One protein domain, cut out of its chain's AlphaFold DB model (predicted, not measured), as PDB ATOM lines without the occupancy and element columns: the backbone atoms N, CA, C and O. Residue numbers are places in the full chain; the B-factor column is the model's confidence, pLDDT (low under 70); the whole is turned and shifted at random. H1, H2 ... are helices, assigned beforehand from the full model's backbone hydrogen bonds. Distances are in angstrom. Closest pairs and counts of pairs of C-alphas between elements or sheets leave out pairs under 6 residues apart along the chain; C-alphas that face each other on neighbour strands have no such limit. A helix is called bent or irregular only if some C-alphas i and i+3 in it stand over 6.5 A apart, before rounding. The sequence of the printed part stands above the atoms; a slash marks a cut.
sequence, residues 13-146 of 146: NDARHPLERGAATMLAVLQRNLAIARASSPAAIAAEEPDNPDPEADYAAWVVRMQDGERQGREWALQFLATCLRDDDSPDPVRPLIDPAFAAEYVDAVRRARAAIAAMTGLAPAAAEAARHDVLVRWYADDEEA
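What this domain is: This is residues 13 to 146 of the 146 residues of an uncharacterized protein of Pseudonocardia sp. 73-21 (UniProt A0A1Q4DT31). Two long helices, H2 and the still longer H4, run side by side in opposite ways along the long axis, and the helical hairpin of H5 and H6 packs on the part of H2 in residues 19 to 32. Short H3 sits at one end of the long pair, on the first residues of H4, short H1 packs on H5 toward the other end, and residues 48 to 53 and 86 to 91 stick out. The printed part has 134 residues with six named helices, H1 to H6 in chain order, and no named strand; its class is all helix. It is loose, with a radius of gyration of the C-alphas of 18.2 A, and elongated, spanning 59 by 34 by 27 A.

How they stand to each other: Start at H1, residues 13 to 16, which touches residues 102 to 109 of H5, residues 100 to 121; the closest C-alphas, of Ala 15 and Tyr 106, are 4.4 A apart. Go on to H2, residues 19 to 39, which touches H4, residues 55 to 86, at a shallow tilt of 26 degrees, opposite ways, closest at the C-alphas of Leu 30 and Glu 70, 5.1 A. Residues 19 to 28 of H2 touch H5 at a shallow tilt of 30 degrees, the same way, with C-alphas 21 and 113 closest at 5.1 A. Residues 24 to 32 of H2 touch residues 132 to 136 of H6, residues 125 to 144, at a steep tilt of 58 degrees; C-alphas 28 and 132 are closest, 5.1 A apart. H3, residues 42 to 48, touches residues 55 to 59 of H4, about perpendicular at 81 degrees, with C-alphas 42 and 56 closest at 5.1 A. Residues 74 to 81 of H4 touch residues 114 to 121 of H5 at a steep tilt of 50 degrees, with C-alphas 74 and 121 closest at 6.7 A. H5 and H6 form a hairpin at a shallow tilt of 30 degrees, with C-alphas 120 and 128 closest at 4.1 A, while H4 and H6 are apart. In H2, H3 and H4 every O i to N i+4 pair is within hydrogen-bond range; in H5 16 of 18 are, in H6 14 of 16, and H1 is too short for such a pair.

Where its parts are: Find C-alpha 13, where H1 begins, at (251.432, 407.697, 223.213). H2 spans 30.5 A, and after H3 look for C-alpha 55 at (227.746, 395.580, 258.263), from which H4 runs 46.4 A. H5 spans 31.9 A and is irregular, with C-alphas 101 and 104 7.6 A apart. H6 spans 28.7 A to C-alpha 144 at (240.368, 405.554, 222.025); it has a kink of 27 degrees near residue 134 and is only just irregular, with C-alphas 136 and 139 6.6 A apart.

The domain as a whole: The two C-alphas farthest apart, of Pro 53 and Pro 100, are 59.4 A apart. The printed part has no cut, and the link from H4 to H5, residues 87 to 99, is long. Look in the B-factor column: the mean pLDDT of the printed part is 87.1, and residues 84 to 96 and 145 to 146 are under 70.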
ATOM      1  N   ASN A  13     252.111 408.235 222.043       81.25
ATOM      2  CA  ASN A  13     251.432 407.697 223.213       81.25
ATOM      3  C   ASN A  13     252.125 408.199 224.486       81.25
ATOM      4  O   ASN A  13     251.472 408.759 225.363       81.25
ATOM      5  N   ASP A  14     253.457 408.136 224.538       79.44
ATOM      6  CA  ASP A  14     254.225 408.684 225.664       79.44
ATOM      7  C   ASP A  14     253.957 410.187 225.872       79.44
ATOM      8  O   ASP A  14     253.833 410.655 227.006       79.44
ATOM      9  N   ALA A  15     253.779 410.948 224.785       79.69
ATOM     10  CA  ALA A  15     253.415 412.362 224.857       79.69
ATOM     11  C   ALA A  15     252.013 412.601 225.455       79.69
ATOM     12  O   ALA A  15     251.811 413.575 226.177       79.69
ATOM     13  N   ARG A  16     251.039 411.719 225.200       80.81
ATOM     14  CA  ARG A  16     249.659 411.842 225.711       80.81
ATOM     15  C   ARG A  16     249.506 411.429 227.176       80.81
ATOM     16  O   ARG A  16     248.543 411.846 227.824       80.81
ATOM     17  N   HIS A  17     250.456 410.664 227.720       81.81
ATOM     18  CA  HIS A  17     250.390 410.104 229.072       81.81
ATOM     19  C   HIS A  17     251.502 410.607 230.016       81.81
ATOM     20  O   HIS A  17     252.208 409.794 230.617       81.81
ATOM     21  N   PRO A  18     251.647 411.933 230.227       83.81
ATOM     22  CA  PRO A  18     252.593 412.455 231.207       83.81
ATOM     23  C   PRO A  18     252.190 412.066 232.638       83.81
ATOM     24  O   PRO A  18     251.023 411.778 232.926       83.81
ATOM     25  N   LEU A  19     253.146 412.125 233.567       83.56
ATOM     26  CA  LEU A  19     252.930 411.777 234.978       83.56
ATOM     27  C   LEU A  19     251.813 412.611 235.629       83.56
ATOM     28  O   LEU A  19     251.023 412.078 236.411       83.56
ATOM     29  N   GLU A  20     251.683 413.888 235.251       87.44
ATOM     30  CA  GLU A  20     250.587 414.779 235.646       87.44
ATOM     31  C   GLU A  20     249.213 414.145 235.403       87.44
ATOM     32  O   GLU A  20     248.308 414.273 236.232       87.44
ATOM     33  N   ARG A  21     249.043 413.472 234.257       88.44
ATOM     34  CA  ARG A  21     247.783 412.829 233.870       88.44
ATOM     35  C   ARG A  21     247.469 411.690 234.834       88.44
ATOM     36  O   ARG A  21     246.345 411.606 235.321       88.44
ATOM     37  N   GLY A  22     248.469 410.879 235.182       88.81
ATOM     38  CA  GLY A  22     248.341 409.825 236.192       88.81
ATOM     39  C   GLY A  22     247.945 410.369 237.568       88.81
ATOM     40  O   GLY A  22     247.024 409.845 238.196       88.81
ATOM     41  N   ALA A  23     248.573 411.463 238.009       90.44
ATOM     42  CA  ALA A  23     248.238 412.120 239.272       90.44
ATOM     43  C   ALA A  23     246.797 412.667 239.284       90.44
ATOM     44  O   ALA A  23     246.067 412.475 240.262       90.44
ATOM     45  N   ALA A  24     246.360 413.294 238.187       93.56
ATOM     46  CA  ALA A  24     244.988 413.771 238.030       93.56
ATOM     47  C   ALA A  24     243.976 412.614 238.058       93.56
ATOM     48  O   ALA A  24     242.992 412.681 238.799       93.56
ATOM     49  N   THR A  25     244.236 411.531 237.321       94.38
ATOM     50  CA  THR A  25     243.380 410.335 237.297       94.38
ATOM     51  C   THR A  25     243.263 409.696 238.674       94.38
ATOM     52  O   THR A  25     242.154 409.423 239.130       94.38
ATOM     53  N   MET A  26     244.382 409.509 239.378       95.25
ATOM     54  CA  MET A  26     244.387 408.963 240.736       95.25
ATOM     55  C   MET A  26     243.513 409.803 241.678       95.25
ATOM     56  O   MET A  26     242.655 409.253 242.370       95.25
ATOM     57  N   LEU A  27     243.686 411.131 241.686       96.25
ATOM     58  CA  LEU A  27     242.890 412.018 242.536       96.25
ATOM     59  C   LEU A  27     241.395 411.941 242.196       96.25
ATOM     60  O   LEU A  27     240.563 411.837 243.100       96.25
ATOM     61  N   ALA A  28     241.048 411.948 240.906       96.94
ATOM     62  CA  ALA A  28     239.662 411.855 240.461       96.94
ATOM     63  C   ALA A  28     239.001 410.538 240.904       96.94
ATOM     64  O   ALA A  28     237.866 410.550 241.388       96.94
ATOM     65  N   VAL A  29     239.720 409.414 240.804       96.81
ATOM     66  CA  VAL A  29     239.256 408.097 241.270       96.81
ATOM     67  C   VAL A  29     239.035 408.090 242.781       96.81
ATOM     68  O   VAL A  29     237.983 407.651 243.237       96.81
ATOM     69  N   LEU A  30     239.979 408.609 243.569       97.88
ATOM     70  CA  LEU A  30     239.856 408.641 245.030       97.88
ATOM     71  C   LEU A  30     238.654 409.483 245.483       97.88
ATOM     72  O   LEU A  30     237.883 409.055 246.342       97.88
ATOM     73  N   GLN A  31     238.438 410.641 244.857       97.12
ATOM     74  CA  GLN A  31     237.278 411.489 245.140       97.12
ATOM     75  C   GLN A  31     235.955 410.826 244.735       97.12
ATOM     76  O   GLN A  31     234.980 410.905 245.485       97.12
ATOM     77  N   ARG A  32     235.917 410.129 243.589       96.62
ATOM     78  CA  ARG A  32     234.758 409.323 243.179       96.62
ATOM     79  C   ARG A  32     234.477 408.205 244.184       96.62
ATOM     80  O   ARG A  32     233.330 408.031 244.582       96.62
ATOM     81  N   ASN A  33     235.498 407.468 244.612       96.31
ATOM     82  CA  ASN A  33     235.342 406.361 245.555       96.31
ATOM     83  C   ASN A  33     234.822 406.844 246.912       96.31
ATOM     84  O   ASN A  33     233.922 406.227 247.479       96.31
ATOM     85  N   LEU A  34     235.311 407.986 247.401       96.75
ATOM     86  CA  LEU A  34     234.774 408.608 248.610       96.75
ATOM     87  C   LEU A  34     233.316 409.058 248.432       96.75
ATOM     88  O   LEU A  34     232.516 408.905 249.356       96.75
ATOM     89  N   ALA A  35     232.948 409.596 247.266       95.31
ATOM     90  CA  ALA A  35     231.561 409.959 246.977       95.31
ATOM     91  C   ALA A  35     230.638 408.728 246.967       95.31
ATOM     92  O   ALA A  35     229.571 408.771 247.575       95.31
ATOM     93  N   ILE A  36     231.077 407.620 246.357       95.12
ATOM     94  CA  ILE A  36     230.363 406.334 246.373       95.12
ATOM     95  C   ILE A  36     230.201 405.830 247.809       95.12
ATOM     96  O   ILE A  36     229.092 405.491 248.211       95.12
ATOM     97  N   ALA A  37     231.274 405.849 248.605       94.81
ATOM     98  CA  ALA A  37     231.216 405.414 249.997       94.81
ATOM     99  C   ALA A  37     230.217 406.229 250.822       94.81
ATOM    100  O   ALA A  37     229.419 405.661 251.557       94.81
ATOM    101  N   ARG A  38     230.195 407.555 250.644       94.88
ATOM    102  CA  ARG A  38     229.256 408.452 251.338       94.88
ATOM    103  C   ARG A  38     227.804 408.316 250.883       94.88
ATOM    104  O   ARG A  38     226.913 408.665 251.649       94.88
ATOM    105  N   ALA A  39     227.572 407.880 249.647       95.56
ATOM    106  CA  ALA A  39     226.236 407.632 249.112       95.56
ATOM    107  C   ALA A  39     225.713 406.220 249.438       95.56
ATOM    108  O   ALA A  39     224.541 405.937 249.198       95.56
ATOM    109  N   SER A  40     226.576 405.342 249.953       95.50
ATOM    110  CA  SER A  40     226.231 403.978 250.342       95.50
ATOM    111  C   SER A  40     225.643 403.916 251.760       95.50
ATOM    112  O   SER A  40     225.390 404.936 252.403       95.50
ATOM    113  N   SER A  41     225.374 402.706 252.249       96.25
ATOM    114  CA  SER A  41     224.831 402.464 253.586       96.25
ATOM    115  C   SER A  41     225.232 401.085 254.126       96.25
ATOM    116  O   SER A  41     225.510 400.186 253.330       96.25
ATOM    117  N   PRO A  42     225.170 400.863 255.452       95.12
ATOM    118  CA  PRO A  42     225.322 399.526 256.032       95.12
ATOM    119  C   PRO A  42     224.342 398.498 255.451       95.12
ATOM    120  O   PRO A  42     224.698 397.343 255.250       95.12
ATOM    121  N   ALA A  43     223.118 398.921 255.112       95.50
ATOM    122  CA  ALA A  43     222.118 398.050 254.494       95.50
ATOM    123  C   ALA A  43     222.523 397.583 253.085       95.50
ATOM    124  O   ALA A  43     222.180 396.472 252.695       95.50
ATOM    125  N   ALA A  44     223.259 398.408 252.331       94.00
ATOM    126  CA  ALA A  44     223.804 398.007 251.037       94.00
ATOM    127  C   ALA A  44     224.895 396.937 251.205       94.00
ATOM    128  O   ALA A  44     224.869 395.939 250.493       94.00
ATOM    129  N   ILE A  45     225.773 397.085 252.205       89.56
ATOM    130  CA  ILE A  45     226.780 396.065 252.546       89.56
ATOM    131  C   ILE A  45     226.105 394.758 252.967       89.56
ATOM    132  O   ILE A  45     226.443 393.705 252.447       89.56
ATOM    133  N   ALA A  46     225.097 394.821 253.841       93.75
ATOM    134  CA  ALA A  46     224.348 393.639 254.271       93.75
ATOM    135  C   ALA A  46     223.620 392.930 253.112       93.75
ATOM    136  O   ALA A  46     223.414 391.721 253.151       93.75
ATOM    137  N   ALA A  47     223.195 393.674 252.086       94.12
ATOM    138  CA  ALA A  47     222.555 393.100 250.906       94.12
ATOM    139  C   ALA A  47     223.558 392.401 249.971       94.12
ATOM    140  O   ALA A  47     223.211 391.388 249.363       94.12
ATOM    141  N   GLU A  48     224.775 392.935 249.847       92.94
ATOM    142  CA  GLU A  48     225.861 392.351 249.046       92.94
ATOM    143  C   GLU A  48     226.541 391.173 249.763       92.94
ATOM    144  O   GLU A  48     226.906 390.185 249.125       92.94
ATOM    145  N   GLU A  49     226.640 391.243 251.092       92.44
ATOM    146  CA  GLU A  49     227.267 390.249 251.962       92.44
ATOM    147  C   GLU A  49     226.317 389.846 253.112       92.44
ATOM    148  O   GLU A  49     226.490 390.285 254.250       92.44
ATOM    149  N   PRO A  50     225.307 388.986 252.854       90.75
ATOM    150  CA  PRO A  50     224.289 388.628 253.852       90.75
ATOM    151  C   PRO A  50     224.829 387.922 255.099       90.75
ATOM    152  O   PRO A  50     224.196 387.965 256.153       90.75
ATOM    153  N   ASP A  51     225.988 387.272 254.977       94.31
ATOM    154  CA  ASP A  51     226.653 386.561 256.072       94.31
ATOM    155  C   ASP A  51     227.591 387.470 256.891       94.31
ATOM    156  O   ASP A  51     228.242 386.997 257.826       94.31
ATOM    157  N   ASN A  52     227.681 388.765 256.559       91.94
ATOM    158  CA  ASN A  52     228.496 389.718 257.300       91.94
ATOM    159  C   ASN A  52     227.907 389.940 258.710       91.94
ATOM    160  O   ASN A  52     226.776 390.419 258.838       91.94
ATOM    161  N   PRO A  53     228.655 389.611 259.780       90.69
ATOM    162  CA  PRO A  53     228.152 389.703 261.146       90.69
ATOM    163  C   PRO A  53     228.025 391.143 261.664       90.69
ATOM    164  O   PRO A  53     227.332 391.345 262.660       90.69
ATOM    165  N   ASP A  54     228.684 392.125 261.034       96.06
ATOM    166  CA  ASP A  54     228.638 393.538 261.432       96.06
ATOM    167  C   ASP A  54     228.791 394.508 260.231       96.06
ATOM    168  O   ASP A  54     229.831 395.155 260.048       96.06
ATOM    169  N   PRO A  55     227.735 394.667 259.409       94.62
ATOM    170  CA  PRO A  55     227.746 395.580 258.263       94.62
ATOM    171  C   PRO A  55     227.950 397.056 258.643       94.62
ATOM    172  O   PRO A  55     228.367 397.861 257.808       94.62
ATOM    173  N   GLU A  56     227.640 397.441 259.887       96.88
ATOM    174  CA  GLU A  56     227.840 398.808 260.374       96.88
ATOM    175  C   GLU A  56     229.323 399.106 260.596       96.88
ATOM    176  O   GLU A  56     229.820 400.135 260.118       96.88
ATOM    177  N   ALA A  57     230.041 398.204 261.273       96.62
ATOM    178  CA  ALA A  57     231.477 398.339 261.485       96.62
ATOM    179  C   ALA A  57     232.248 398.340 260.159       96.62
ATOM    180  O   ALA A  57     233.134 399.179 259.966       96.62
ATOM    181  N   ASP A  58     231.877 397.470 259.218       95.12
ATOM    182  CA  ASP A  58     232.537 397.396 257.913       95.12
ATOM    183  C   ASP A  58     232.266 398.627 257.048       95.12
ATOM    184  O   ASP A  58     233.197 399.164 256.433       95.12
ATOM    185  N   TYR A  59     231.034 399.146 257.068       96.62
ATOM    186  CA  TYR A  59     230.707 400.420 256.430       96.62
ATOM    187  C   TYR A  59     231.543 401.561 257.013       96.62
ATOM    188  O   TYR A  59     232.180 402.312 256.267       96.62
ATOM    189  N   ALA A  60     231.590 401.681 258.342       97.31
ATOM    190  CA  ALA A  60     232.358 402.725 259.010       97.31
ATOM    191  C   ALA A  60     233.854 402.629 258.667       97.31
ATOM    192  O   ALA A  60     234.472 403.631 258.289       97.31
ATOM    193  N   ALA A  61     234.432 401.426 258.722       96.12
ATOM    194  CA  ALA A  61     235.828 401.188 258.375       96.12
ATOM    195  C   ALA A  61     236.119 401.508 256.902       96.12
ATOM    196  O   ALA A  61     237.160 402.089 256.584       96.12
ATOM    197  N   TRP A  62     235.209 401.165 255.989       96.19
ATOM    198  CA  TRP A  62     235.345 401.490 254.574       96.19
ATOM    199  C   TRP A  62     235.317 402.999 254.319       96.19
ATOM    200  O   TRP A  62     236.206 403.508 253.631       96.19
ATOM    201  N   VAL A  63     234.371 403.729 254.916       97.56
ATOM    202  CA  VAL A  63     234.297 405.193 254.794       97.56
ATOM    203  C   VAL A  63     235.580 405.848 255.302       97.56
ATOM    204  O   VAL A  63     236.110 406.728 254.623       97.56
ATOM    205  N   VAL A  64     236.122 405.400 256.440       97.88
ATOM    206  CA  VAL A  64     237.400 405.903 256.975       97.88
ATOM    207  C   VAL A  64     238.544 405.653 255.991       97.88
ATOM    208  O   VAL A  64     239.261 406.592 255.649       97.88
ATOM    209  N   ARG A  65     238.676 404.433 255.445       97.56
ATOM    210  CA  ARG A  65     239.708 404.128 254.435       97.56
ATOM    211  C   ARG A  65     239.595 405.025 253.200       97.56
ATOM    212  O   ARG A  65     240.614 405.482 252.687       97.56
ATOM    213  N   MET A  66     238.378 405.297 252.725       97.69
ATOM    214  CA  MET A  66     238.159 406.169 251.566       97.69
ATOM    215  C   MET A  66     238.467 407.639 251.872       97.69
ATOM    216  O   MET A  66     239.010 408.337 251.018       97.69
ATOM    217  N   GLN A  67     238.170 408.106 253.088       98.00
ATOM    218  CA  GLN A  67     238.539 409.450 253.541       98.00
ATOM    219  C   GLN A  67     240.057 409.614 253.632       98.00
ATOM    220  O   GLN A  67     240.594 410.598 253.127       98.00
ATOM    221  N   ASP A  68     240.754 408.644 254.225       97.88
ATOM    222  CA  ASP A  68     242.213 408.669 254.322       97.88
ATOM    223  C   ASP A  68     242.888 408.566 252.955       97.88
ATOM    224  O   ASP A  68     243.863 409.276 252.703       97.88
ATOM    225  N   GLY A  69     242.355 407.726 252.063       96.69
ATOM    226  CA  GLY A  69     242.824 407.625 250.685       96.69
ATOM    227  C   GLY A  69     242.675 408.945 249.931       96.69
ATOM    228  O   GLY A  69     243.636 409.410 249.322       96.69
ATOM    229  N   GLU A  70     241.508 409.595 250.004       97.31
ATOM    230  CA  GLU A  70     241.290 410.900 249.360       97.31
ATOM    231  C   GLU A  70     242.195 411.985 249.942       97.31
ATOM    232  O   GLU A  70     242.804 412.734 249.176       97.31
ATOM    233  N   ARG A  71     242.354 412.029 251.270       97.19
ATOM    234  CA  ARG A  71     243.243 412.984 251.935       97.19
ATOM    235  C   ARG A  71     244.692 412.821 251.471       97.19
ATOM    236  O   ARG A  71     245.303 413.804 251.063       97.19
ATOM    237  N   GLN A  72     245.223 411.597 251.480       95.19
ATOM    238  CA  GLN A  72     246.581 411.311 251.001       95.19
ATOM    239  C   GLN A  72     246.740 411.635 249.512       95.19
ATOM    240  O   GLN A  72     247.707 412.288 249.122       95.19
ATOM    241  N   GLY A  73     245.768 411.256 248.677       93.69
ATOM    242  CA  GLY A  73     245.781 411.579 247.250       93.69
ATOM    243  C   GLY A  73     245.786 413.084 246.988       93.69
ATOM    244  O   GLY A  73     246.514 413.558 246.118       93.69
ATOM    245  N   ARG A  74     245.025 413.853 247.773       94.44
ATOM    246  CA  ARG A  74     245.015 415.320 247.723       94.44
ATOM    247  C   ARG A  74     246.361 415.909 248.139       94.44
ATOM    248  O   ARG A  74     246.856 416.804 247.457       94.44
ATOM    249  N   GLU A  75     246.956 415.417 249.224       93.56
ATOM    250  CA  GLU A  75     248.284 415.843 249.682       93.56
ATOM    251  C   GLU A  75     249.352 415.588 248.607       93.56
ATOM    252  O   GLU A  75     250.098 416.503 248.257       93.56
ATOM    253  N   TRP A  76     249.380 414.389 248.017       90.12
ATOM    254  CA  TRP A  76     250.306 414.050 246.932       90.12
ATOM    255  C   TRP A  76     250.086 414.899 245.686       90.12
ATOM    256  O   TRP A  76     251.051 415.385 245.107       90.12
ATOM    257  N   ALA A  77     248.836 415.131 245.285       89.44
ATOM    258  CA  ALA A  77     248.536 415.951 244.117       89.44
ATOM    259  C   ALA A  77     248.968 417.417 244.311       89.44
ATOM    260  O   ALA A  77     249.507 418.036 243.393       89.44
ATOM    261  N   LEU A  78     248.793 417.966 245.518       88.31
ATOM    262  CA  LEU A  78     249.277 419.305 245.865       88.31
ATOM    263  C   LEU A  78     250.806 419.378 245.902       88.31
ATOM    264  O   LEU A  78     251.376 420.352 245.415       88.31
ATOM    265  N   GLN A  79     251.477 418.358 246.445       85.56
ATOM    266  CA  GLN A  79     252.939 418.259 246.403       85.56
ATOM    267  C   GLN A  79     253.445 418.180 244.963       85.56
ATOM    268  O   GLN A  79     254.378 418.893 244.608       85.56
ATOM    269  N   PHE A  80     252.790 417.375 244.126       81.81
ATOM    270  CA  PHE A  80     253.105 417.246 242.710       81.81
ATOM    271  C   PHE A  80     252.996 418.603 242.001       81.81
ATOM    272  O   PHE A  80     253.964 419.053 241.395       81.81
ATOM    273  N   LEU A  81     251.881 419.326 242.180       79.56
ATOM    274  CA  LEU A  81     251.732 420.691 241.662       79.56
ATOM    275  C   LEU A  81     252.819 421.641 242.180       79.56
ATOM    276  O   LEU A  81     253.356 422.425 241.404       79.56
ATOM    277  N   ALA A  82     253.151 421.591 243.471       76.62
ATOM    278  CA  ALA A  82     254.153 422.472 244.062       76.62
ATOM    279  C   ALA A  82     255.560 422.228 243.494       76.62
ATOM    280  O   ALA A  82     256.295 423.191 243.283       76.62
ATOM    281  N   THR A  83     255.928 420.974 243.224       70.25
ATOM    282  CA  THR A  83     257.191 420.623 242.558       70.25
ATOM    283  C   THR A  83     257.179 421.112 241.109       70.25
ATOM    284  O   THR A  83     258.060 421.854 240.694       70.25
ATOM    285  N   CYS A  84     256.107 420.816 240.379       64.62
ATOM    286  CA  CYS A  84     255.922 421.183 238.978       64.62
ATOM    287  C   CYS A  84     255.834 422.697 238.696       64.62
ATOM    288  O   CYS A  84     256.097 423.112 237.572       64.62
ATOM    289  N   LEU A  85     255.404 423.506 239.672       57.31
ATOM    290  CA  LEU A  85     255.307 424.972 239.567       57.31
ATOM    291  C   LEU A  85     256.589 425.695 239.999       57.31
ATOM    292  O   LEU A  85     256.780 426.855 239.648       57.31
ATOM    293  N   ARG A  86     257.438 425.050 240.807       53.34
ATOM    294  CA  ARG A  86     258.754 425.589 241.190       53.34
ATOM    295  C   ARG A  86     259.805 425.347 240.111       53.34
ATOM    296  O   ARG A  86     260.758 426.114 240.022       53.34
ATOM    297  N   ASP A  87     259.575 424.331 239.288       50.72
ATOM    298  CA  ASP A  87     260.475 423.853 238.250       50.72
ATOM    299  C   ASP A  87     260.016 424.258 236.838       50.72
ATOM    300  O   ASP A  87     259.963 423.426 235.937       50.72
ATOM    301  N   ASP A  88     259.750 425.548 236.591       50.94
ATOM    302  CA  ASP A  88     259.742 426.041 235.196       50.94
ATOM    303  C   ASP A  88     261.111 425.788 234.507       50.94
ATOM    304  O   ASP A  88     261.179 425.705 233.280       50.94
ATOM    305  N   ASP A  89     262.172 425.572 235.305       44.12
ATOM    306  CA  ASP A  89     263.546 425.280 234.879       44.12
ATOM    307  C   ASP A  89     264.060 423.859 235.199       44.12
ATOM    308  O   ASP A  89     265.168 423.529 234.763       44.12
ATOM    309  N   SER A  90     263.326 422.995 235.924       44.53
ATOM    310  CA  SER A  90     263.784 421.602 236.088       44.53
ATOM    311  C   SER A  90     263.170 420.710 235.010       44.53
ATOM    312  O   SER A  90     261.950 420.690 234.815       44.53
ATOM    313  N   PRO A  91     264.012 420.034 234.212       52.69
ATOM    314  CA  PRO A  91     263.518 419.229 233.119       52.69
ATOM    315  C   PRO A  91     262.766 418.038 233.705       52.69
ATOM    316  O   PRO A  91     263.367 417.216 234.398       52.69
ATOM    317  N   ASP A  92     261.470 417.917 233.385       62.78
ATOM    318  CA  ASP A  92     260.784 416.628 233.497       62.78
ATOM    319  C   ASP A  92     261.706 415.591 232.830       62.78
ATOM    320  O   ASP A  92     262.043 415.767 231.656       62.78
ATOM    321  N   PRO A  93     262.166 414.553 233.549       60.53
ATOM    322  CA  PRO A  93     263.128 413.591 233.021       60.53
ATOM    323  C   PRO A  93     262.622 412.862 231.767       60.53
ATOM    324  O   PRO A  93     263.429 412.340 230.999       60.53
ATOM    325  N   VAL A  94     261.307 412.852 231.535       63.25
ATOM    326  CA  VAL A  94     260.646 412.293 230.354       63.25
ATOM    327  C   VAL A  94     260.596 413.297 229.201       63.25
ATOM    328  O   VAL A  94     260.665 412.894 228.044       63.25
ATOM    329  N   ARG A  95     260.557 414.609 229.462       65.94
ATOM    330  CA  ARG A  95     260.455 415.644 228.414       65.94
ATOM    331  C   ARG A  95     261.589 415.591 227.373       65.94
ATOM    332  O   ARG A  95     261.277 415.728 226.194       65.94
ATOM    333  N   PRO A  96     262.871 415.357 227.728       67.94
ATOM    334  CA  PRO A  96     263.946 415.133 226.756       67.94
ATOM    335  C   PRO A  96     263.785 413.865 225.907       67.94
ATOM    336  O   PRO A  96     264.439 413.745 224.873       67.94
ATOM    337  N   LEU A  97     262.962 412.913 226.358       75.00
ATOM    338  CA  LEU A  97     262.702 411.652 225.667       75.00
ATOM    339  C   LEU A  97     261.563 411.785 224.654       75.00
ATOM    340  O   LEU A  97     261.515 410.994 223.724       75.00
ATOM    341  N   ILE A  98     260.675 412.774 224.778       82.31
ATOM    342  CA  ILE A  98     259.563 412.970 223.837       82.31
ATOM    343  C   ILE A  98     260.088 413.403 222.464       82.31
ATOM    344  O   ILE A  98     260.891 414.336 222.358       82.31
ATOM    345  N   ASP A  99     259.616 412.754 221.394       82.19
ATOM    346  CA  ASP A  99     259.923 413.203 220.035       82.19
ATOM    347  C   ASP A  99     259.459 414.665 219.833       82.19
ATOM    348  O   ASP A  99     258.303 414.988 220.131       82.19
ATOM    349  N   PRO A 100     260.314 415.566 219.303       83.06
ATOM    350  CA  PRO A 100     259.943 416.956 219.041       83.06
ATOM    351  C   PRO A 100     258.651 417.137 218.231       83.06
ATOM    352  O   PRO A 100     257.972 418.148 218.410       83.06
ATOM    353  N   ALA A 101     258.284 416.174 217.378       86.06
ATOM    354  CA  ALA A 101     257.028 416.184 216.629       86.06
ATOM    355  C   ALA A 101     255.776 416.136 217.529       86.06
ATOM    356  O   ALA A 101     254.726 416.632 217.127       86.06
ATOM    357  N   PHE A 102     255.889 415.593 218.747       85.31
ATOM    358  CA  PHE A 102     254.796 415.454 219.719       85.31
ATOM    359  C   PHE A 102     254.965 416.339 220.964       85.31
ATOM    360  O   PHE A 102     254.142 416.293 221.877       85.31
ATOM    361  N   ALA A 103     255.992 417.195 221.003       83.06
ATOM    362  CA  ALA A 103     256.265 418.055 222.155       83.06
ATOM    363  C   ALA A 103     255.085 418.981 222.514       83.06
ATOM    364  O   ALA A 103     254.836 419.230 223.692       83.06
ATOM    365  N   ALA A 104     254.342 419.469 221.514       84.62
ATOM    366  CA  ALA A 104     253.151 420.289 221.740       84.62
ATOM    367  C   ALA A 104     252.022 419.496 222.423       84.62
ATOM    368  O   ALA A 104     251.424 419.995 223.373       84.62
ATOM    369  N   GLU A 105     251.785 418.251 221.992       87.19
ATOM    370  CA  GLU A 105     250.775 417.368 222.595       87.19
ATOM    371  C   GLU A 105     251.109 417.079 224.061       87.19
ATOM    372  O   GLU A 105     250.241 417.188 224.926       87.19
ATOM    373  N   TYR A 106     252.384 416.812 224.356       86.00
ATOM    374  CA  TYR A 106     252.858 416.614 225.723       86.00
ATOM    375  C   TYR A 106     252.645 417.852 226.607       86.00
ATOM    376  O   TYR A 106     252.087 417.745 227.702       86.00
ATOM    377  N   VAL A 107     253.020 419.047 226.133       85.75
ATOM    378  CA  VAL A 107     252.828 420.295 226.896       85.75
ATOM    379  C   VAL A 107     251.344 420.554 227.172       85.75
ATOM    380  O   VAL A 107     250.982 420.958 228.281       85.75
ATOM    381  N   ASP A 108     250.472 420.297 226.197       87.50
ATOM    382  CA  ASP A 108     249.031 420.447 226.379       87.50
ATOM    383  C   ASP A 108     248.452 419.419 227.357       87.50
ATOM    384  O   ASP A 108     247.646 419.794 228.216       87.50
ATOM    385  N   ALA A 109     248.896 418.160 227.296       87.56
ATOM    386  CA  ALA A 109     248.488 417.119 228.236       87.56
ATOM    387  C   ALA A 109     248.893 417.470 229.678       87.56
ATOM    388  O   ALA A 109     248.056 417.419 230.586       87.56
ATOM    389  N   VAL A 110     250.134 417.924 229.882       86.81
ATOM    390  CA  VAL A 110     250.645 418.420 231.173       86.81
ATOM    391  C   VAL A 110     249.791 419.583 231.683       86.81
ATOM    392  O   VAL A 110     249.306 419.564 232.818       86.81
ATOM    393  N   ARG A 111     249.551 420.595 230.841       87.88
ATOM    394  CA  ARG A 111     248.769 421.787 231.203       87.88
ATOM    395  C   ARG A 111     247.334 421.433 231.589       87.88
ATOM    396  O   ARG A 111     246.847 421.910 232.617       87.88
ATOM    397  N   ARG A 112     246.663 420.590 230.795       91.56
ATOM    398  CA  ARG A 112     245.292 420.120 231.064       91.56
ATOM    399  C   ARG A 112     245.232 419.361 232.386       91.56
ATOM    400  O   ARG A 112     244.339 419.615 233.192       91.56
ATOM    401  N   ALA A 113     246.206 418.492 232.646       91.38
ATOM    402  CA  ALA A 113     246.236 417.704 233.866       91.38
ATOM    403  C   ALA A 113     246.492 418.544 235.126       91.38
ATOM    404  O   ALA A 113     245.776 418.394 236.118       91.38
ATOM    405  N   ARG A 114     247.416 419.509 235.076       91.06
ATOM    406  CA  ARG A 114     247.634 420.454 236.187       91.06
ATOM    407  C   ARG A 114     246.388 421.292 236.479       91.06
ATOM    408  O   ARG A 114     246.036 421.476 237.644       91.06
ATOM    409  N   ALA A 115     245.693 421.759 235.439       92.38
ATOM    410  CA  ALA A 115     244.440 422.497 235.593       92.38
ATOM    411  C   ALA A 115     243.338 421.641 236.241       92.38
ATOM    412  O   ALA A 115     242.633 422.121 237.130       92.38
ATOM    413  N   ALA A 116     243.222 420.367 235.853       95.12
ATOM    414  CA  ALA A 116     242.283 419.430 236.465       95.12
ATOM    415  C   ALA A 116     242.587 419.195 237.953       95.12
ATOM    416  O   ALA A 116     241.675 419.282 238.775       95.12
ATOM    417  N   ILE A 117     243.856 418.967 238.322       94.12
ATOM    418  CA  ILE A 117     244.255 418.828 239.733       94.12
ATOM    419  C   ILE A 117     243.888 420.095 240.508       94.12
ATOM    420  O   ILE A 117     243.200 420.001 241.523       94.12
ATOM    421  N   ALA A 118     244.267 421.274 240.007       93.19
ATOM    422  CA  ALA A 118     243.970 422.543 240.663       93.19
ATOM    423  C   ALA A 118     242.459 422.744 240.886       93.19
ATOM    424  O   ALA A 118     242.046 423.163 241.970       93.19
ATOM    425  N   ALA A 119     241.628 422.394 239.898       95.62
ATOM    426  CA  ALA A 119     240.174 422.446 240.015       95.62
ATOM    427  C   ALA A 119     239.634 421.461 241.070       95.62
ATOM    428  O   ALA A 119     238.796 421.845 241.885       95.62
ATOM    429  N   MET A 120     240.134 420.220 241.103       96.31
ATOM    430  CA  MET A 120     239.715 419.185 242.063       96.31
ATOM    431  C   MET A 120     240.165 419.456 243.504       96.31
ATOM    432  O   MET A 120     239.500 419.023 244.452       96.31
ATOM    433  N   THR A 121     241.286 420.156 243.687       93.69
ATOM    434  CA  THR A 121     241.790 420.554 245.008       93.69
ATOM    435  C   THR A 121     241.274 421.917 245.469       93.69
ATOM    436  O   THR A 121     241.429 422.257 246.641       93.69
ATOM    437  N   GLY A 122     240.678 422.695 244.563       89.94
ATOM    438  CA  GLY A 122     240.153 424.029 244.827       89.94
ATOM    439  C   GLY A 122     238.862 424.042 245.648       89.94
ATOM    440  O   GLY A 122     238.299 423.012 246.016       89.94
ATOM    441  N   LEU A 123     238.376 425.253 245.931       90.62
ATOM    442  CA  LEU A 123     237.213 425.475 246.797       90.62
ATOM    443  C   LEU A 123     235.864 425.398 246.067       90.62
ATOM    444  O   LEU A 123     234.831 425.366 246.727       90.62
ATOM    445  N   ALA A 124     235.849 425.403 244.730       94.69
ATOM    446  CA  ALA A 124     234.629 425.468 243.926       94.69
ATOM    447  C   ALA A 124     234.101 424.056 243.585       94.69
ATOM    448  O   ALA A 124     234.659 423.404 242.697       94.69
ATOM    449  N   PRO A 125     233.000 423.574 244.203       90.56
ATOM    450  CA  PRO A 125     232.574 422.178 244.052       90.56
ATOM    451  C   PRO A 125     232.150 421.814 242.624       90.56
ATOM    452  O   PRO A 125     232.463 420.726 242.150       90.56
ATOM    453  N   ALA A 126     231.484 422.736 241.918       94.44
ATOM    454  CA  ALA A 126     231.057 422.525 240.534       94.44
ATOM    455  C   ALA A 126     232.248 422.394 239.569       94.44
ATOM    456  O   ALA A 126     232.221 421.564 238.664       94.44
ATOM    457  N   ALA A 127     233.312 423.174 239.786       94.38
ATOM    458  CA  ALA A 127     234.534 423.075 238.992       94.38
ATOM    459  C   ALA A 127     235.266 421.752 239.259       94.38
ATOM    460  O   ALA A 127     235.731 421.107 238.323       94.38
ATOM    461  N   ALA A 128     235.312 421.321 240.522       94.50
ATOM    462  CA  ALA A 128     235.886 420.034 240.895       94.50
ATOM    463  C   ALA A 128     235.128 418.861 240.249       94.50
ATOM    464  O   ALA A 128     235.753 417.927 239.757       94.50
ATOM    465  N   GLU A 129     233.793 418.918 240.209       95.00
ATOM    466  CA  GLU A 129     232.973 417.888 239.560       95.00
ATOM    467  C   GLU A 129     233.181 417.846 238.044       95.00
ATOM    468  O   GLU A 129     233.416 416.777 237.484       95.00
ATOM    469  N   ALA A 130     233.178 419.007 237.385       96.06
ATOM    470  CA  ALA A 130     233.454 419.088 235.954       96.06
ATOM    471  C   ALA A 130     234.845 418.527 235.606       96.06
ATOM    472  O   ALA A 130     234.981 417.783 234.637       96.06
ATOM    473  N   ALA A 131     235.862 418.835 236.418       96.44
ATOM    474  CA  ALA A 131     237.212 418.305 236.243       96.44
ATOM    475  C   ALA A 131     237.268 416.783 236.438       96.44
ATOM    476  O   ALA A 131     237.854 416.093 235.608       96.44
ATOM    477  N   ARG A 132     236.617 416.238 237.477       96.00
ATOM    478  CA  ARG A 132     236.523 414.782 237.677       96.00
ATOM    479  C   ARG A 132     235.880 414.085 236.485       96.00
ATOM    480  O   ARG A 132     236.409 413.081 236.020       96.00
ATOM    481  N   HIS A 133     234.764 414.613 235.983       95.62
ATOM    482  CA  HIS A 133     234.103 414.046 234.811       95.62
ATOM    483  C   HIS A 133     235.020 414.093 233.579       95.62
ATOM    484  O   HIS A 133     235.108 413.104 232.849       95.62
ATOM    485  N   ASP A 134     235.687 415.219 233.316       95.69
ATOM    486  CA  ASP A 134     236.609 415.337 232.180       95.69
ATOM    487  C   ASP A 134     237.708 414.264 232.248       95.69
ATOM    488  O   ASP A 134     237.886 413.507 231.295       95.69
ATOM    489  N   VAL A 135     238.348 414.124 233.412       95.06
ATOM    490  CA  VAL A 135     239.418 413.147 233.673       95.06
ATOM    491  C   VAL A 135     238.948 411.698 233.540       95.06
ATOM    492  O   VAL A 135     239.637 410.880 232.944       95.06
ATOM    493  N   LEU A 136     237.796 411.349 234.117       94.12
ATOM    494  CA  LEU A 136     237.363 409.950 234.204       94.12
ATOM    495  C   LEU A 136     236.654 409.440 232.949       94.12
ATOM    496  O   LEU A 136     236.526 408.229 232.788       94.12
ATOM    497  N   VAL A 137     236.149 410.337 232.100       90.56
ATOM    498  CA  VAL A 137     235.311 409.963 230.952       90.56
ATOM    499  C   VAL A 137     235.907 410.461 229.645       90.56
ATOM    500  O   VAL A 137     236.120 409.676 228.729       90.56
ATOM    501  N   ARG A 138     236.178 411.765 229.541       87.25
ATOM    502  CA  ARG A 138     236.548 412.374 228.257       87.25
ATOM    503  C   ARG A 138     237.972 412.041 227.859       87.25
ATOM    504  O   ARG A 138     238.221 411.758 226.704       87.25
ATOM    505  N   TRP A 139     238.882 412.015 228.823       89.50
ATOM    506  CA  TRP A 139     240.281 411.675 228.581       89.50
ATOM    507  C   TRP A 139     240.445 410.267 228.013       89.50
ATOM    508  O   TRP A 139     241.241 410.081 227.106       89.50
ATOM    509  N   TYR A 140     239.670 409.306 228.517       77.19
ATOM    510  CA  TYR A 140     239.679 407.937 228.007       77.19
ATOM    511  C   TYR A 140     239.118 407.854 226.580       77.19
ATOM    512  O   TYR A 140     239.718 407.206 225.731       77.19
ATOM    513  N   ALA A 141     238.023 408.566 226.293       72.31
ATOM    514  CA  ALA A 141     237.470 408.648 224.939       72.31
ATOM    515  C   ALA A 141     238.449 409.310 223.947       72.31
ATOM    516  O   ALA A 141     238.626 408.809 222.841       72.31
ATOM    517  N   ASP A 142     239.135 410.380 224.369       74.94
ATOM    518  CA  ASP A 142     240.173 411.046 223.571       74.94
ATOM    519  C   ASP A 142     241.327 410.077 223.217       74.94
ATOM    520  O   ASP A 142     241.946 410.228 222.165       74.94
ATOM    521  N   ASP A 143     241.620 409.090 224.075       75.00
ATOM    522  CA  ASP A 143     242.676 408.091 223.849       75.00
ATOM    523  C   ASP A 143     242.220 406.947 222.917       75.00
ATOM    524  O   ASP A 143     243.042 406.388 222.193       75.00
ATOM    525  N   GLU A 144     240.927 406.597 222.904       72.25
ATOM    526  CA  GLU A 144     240.368 405.554 222.025       72.25
ATOM    527  C   GLU A 144     240.162 406.028 220.573       72.25
ATOM    528  O   GLU A 144     240.224 405.221 219.643       72.25
ATOM    529  N   GLU A 145     239.915 407.323 220.361       63.22
ATOM    530  CA  GLU A 145     239.601 407.898 219.045       63.22
ATOM    531  C   GLU A 145     240.835 408.312 218.209       63.22
ATOM    532  O   GLU A 145     240.671 408.735 217.059       63.22
ATOM    533  N   ALA A 146     242.061 408.223 218.745       59.25
ATOM    534  CA  ALA A 146     243.201 409.027 218.277       59.25
ATOM    535  C   ALA A 146     244.504 408.276 217.997       59.25
ATOM    536  O   ALA A 146     245.309 408.834 217.206       59.25
TER     537      ALA A 146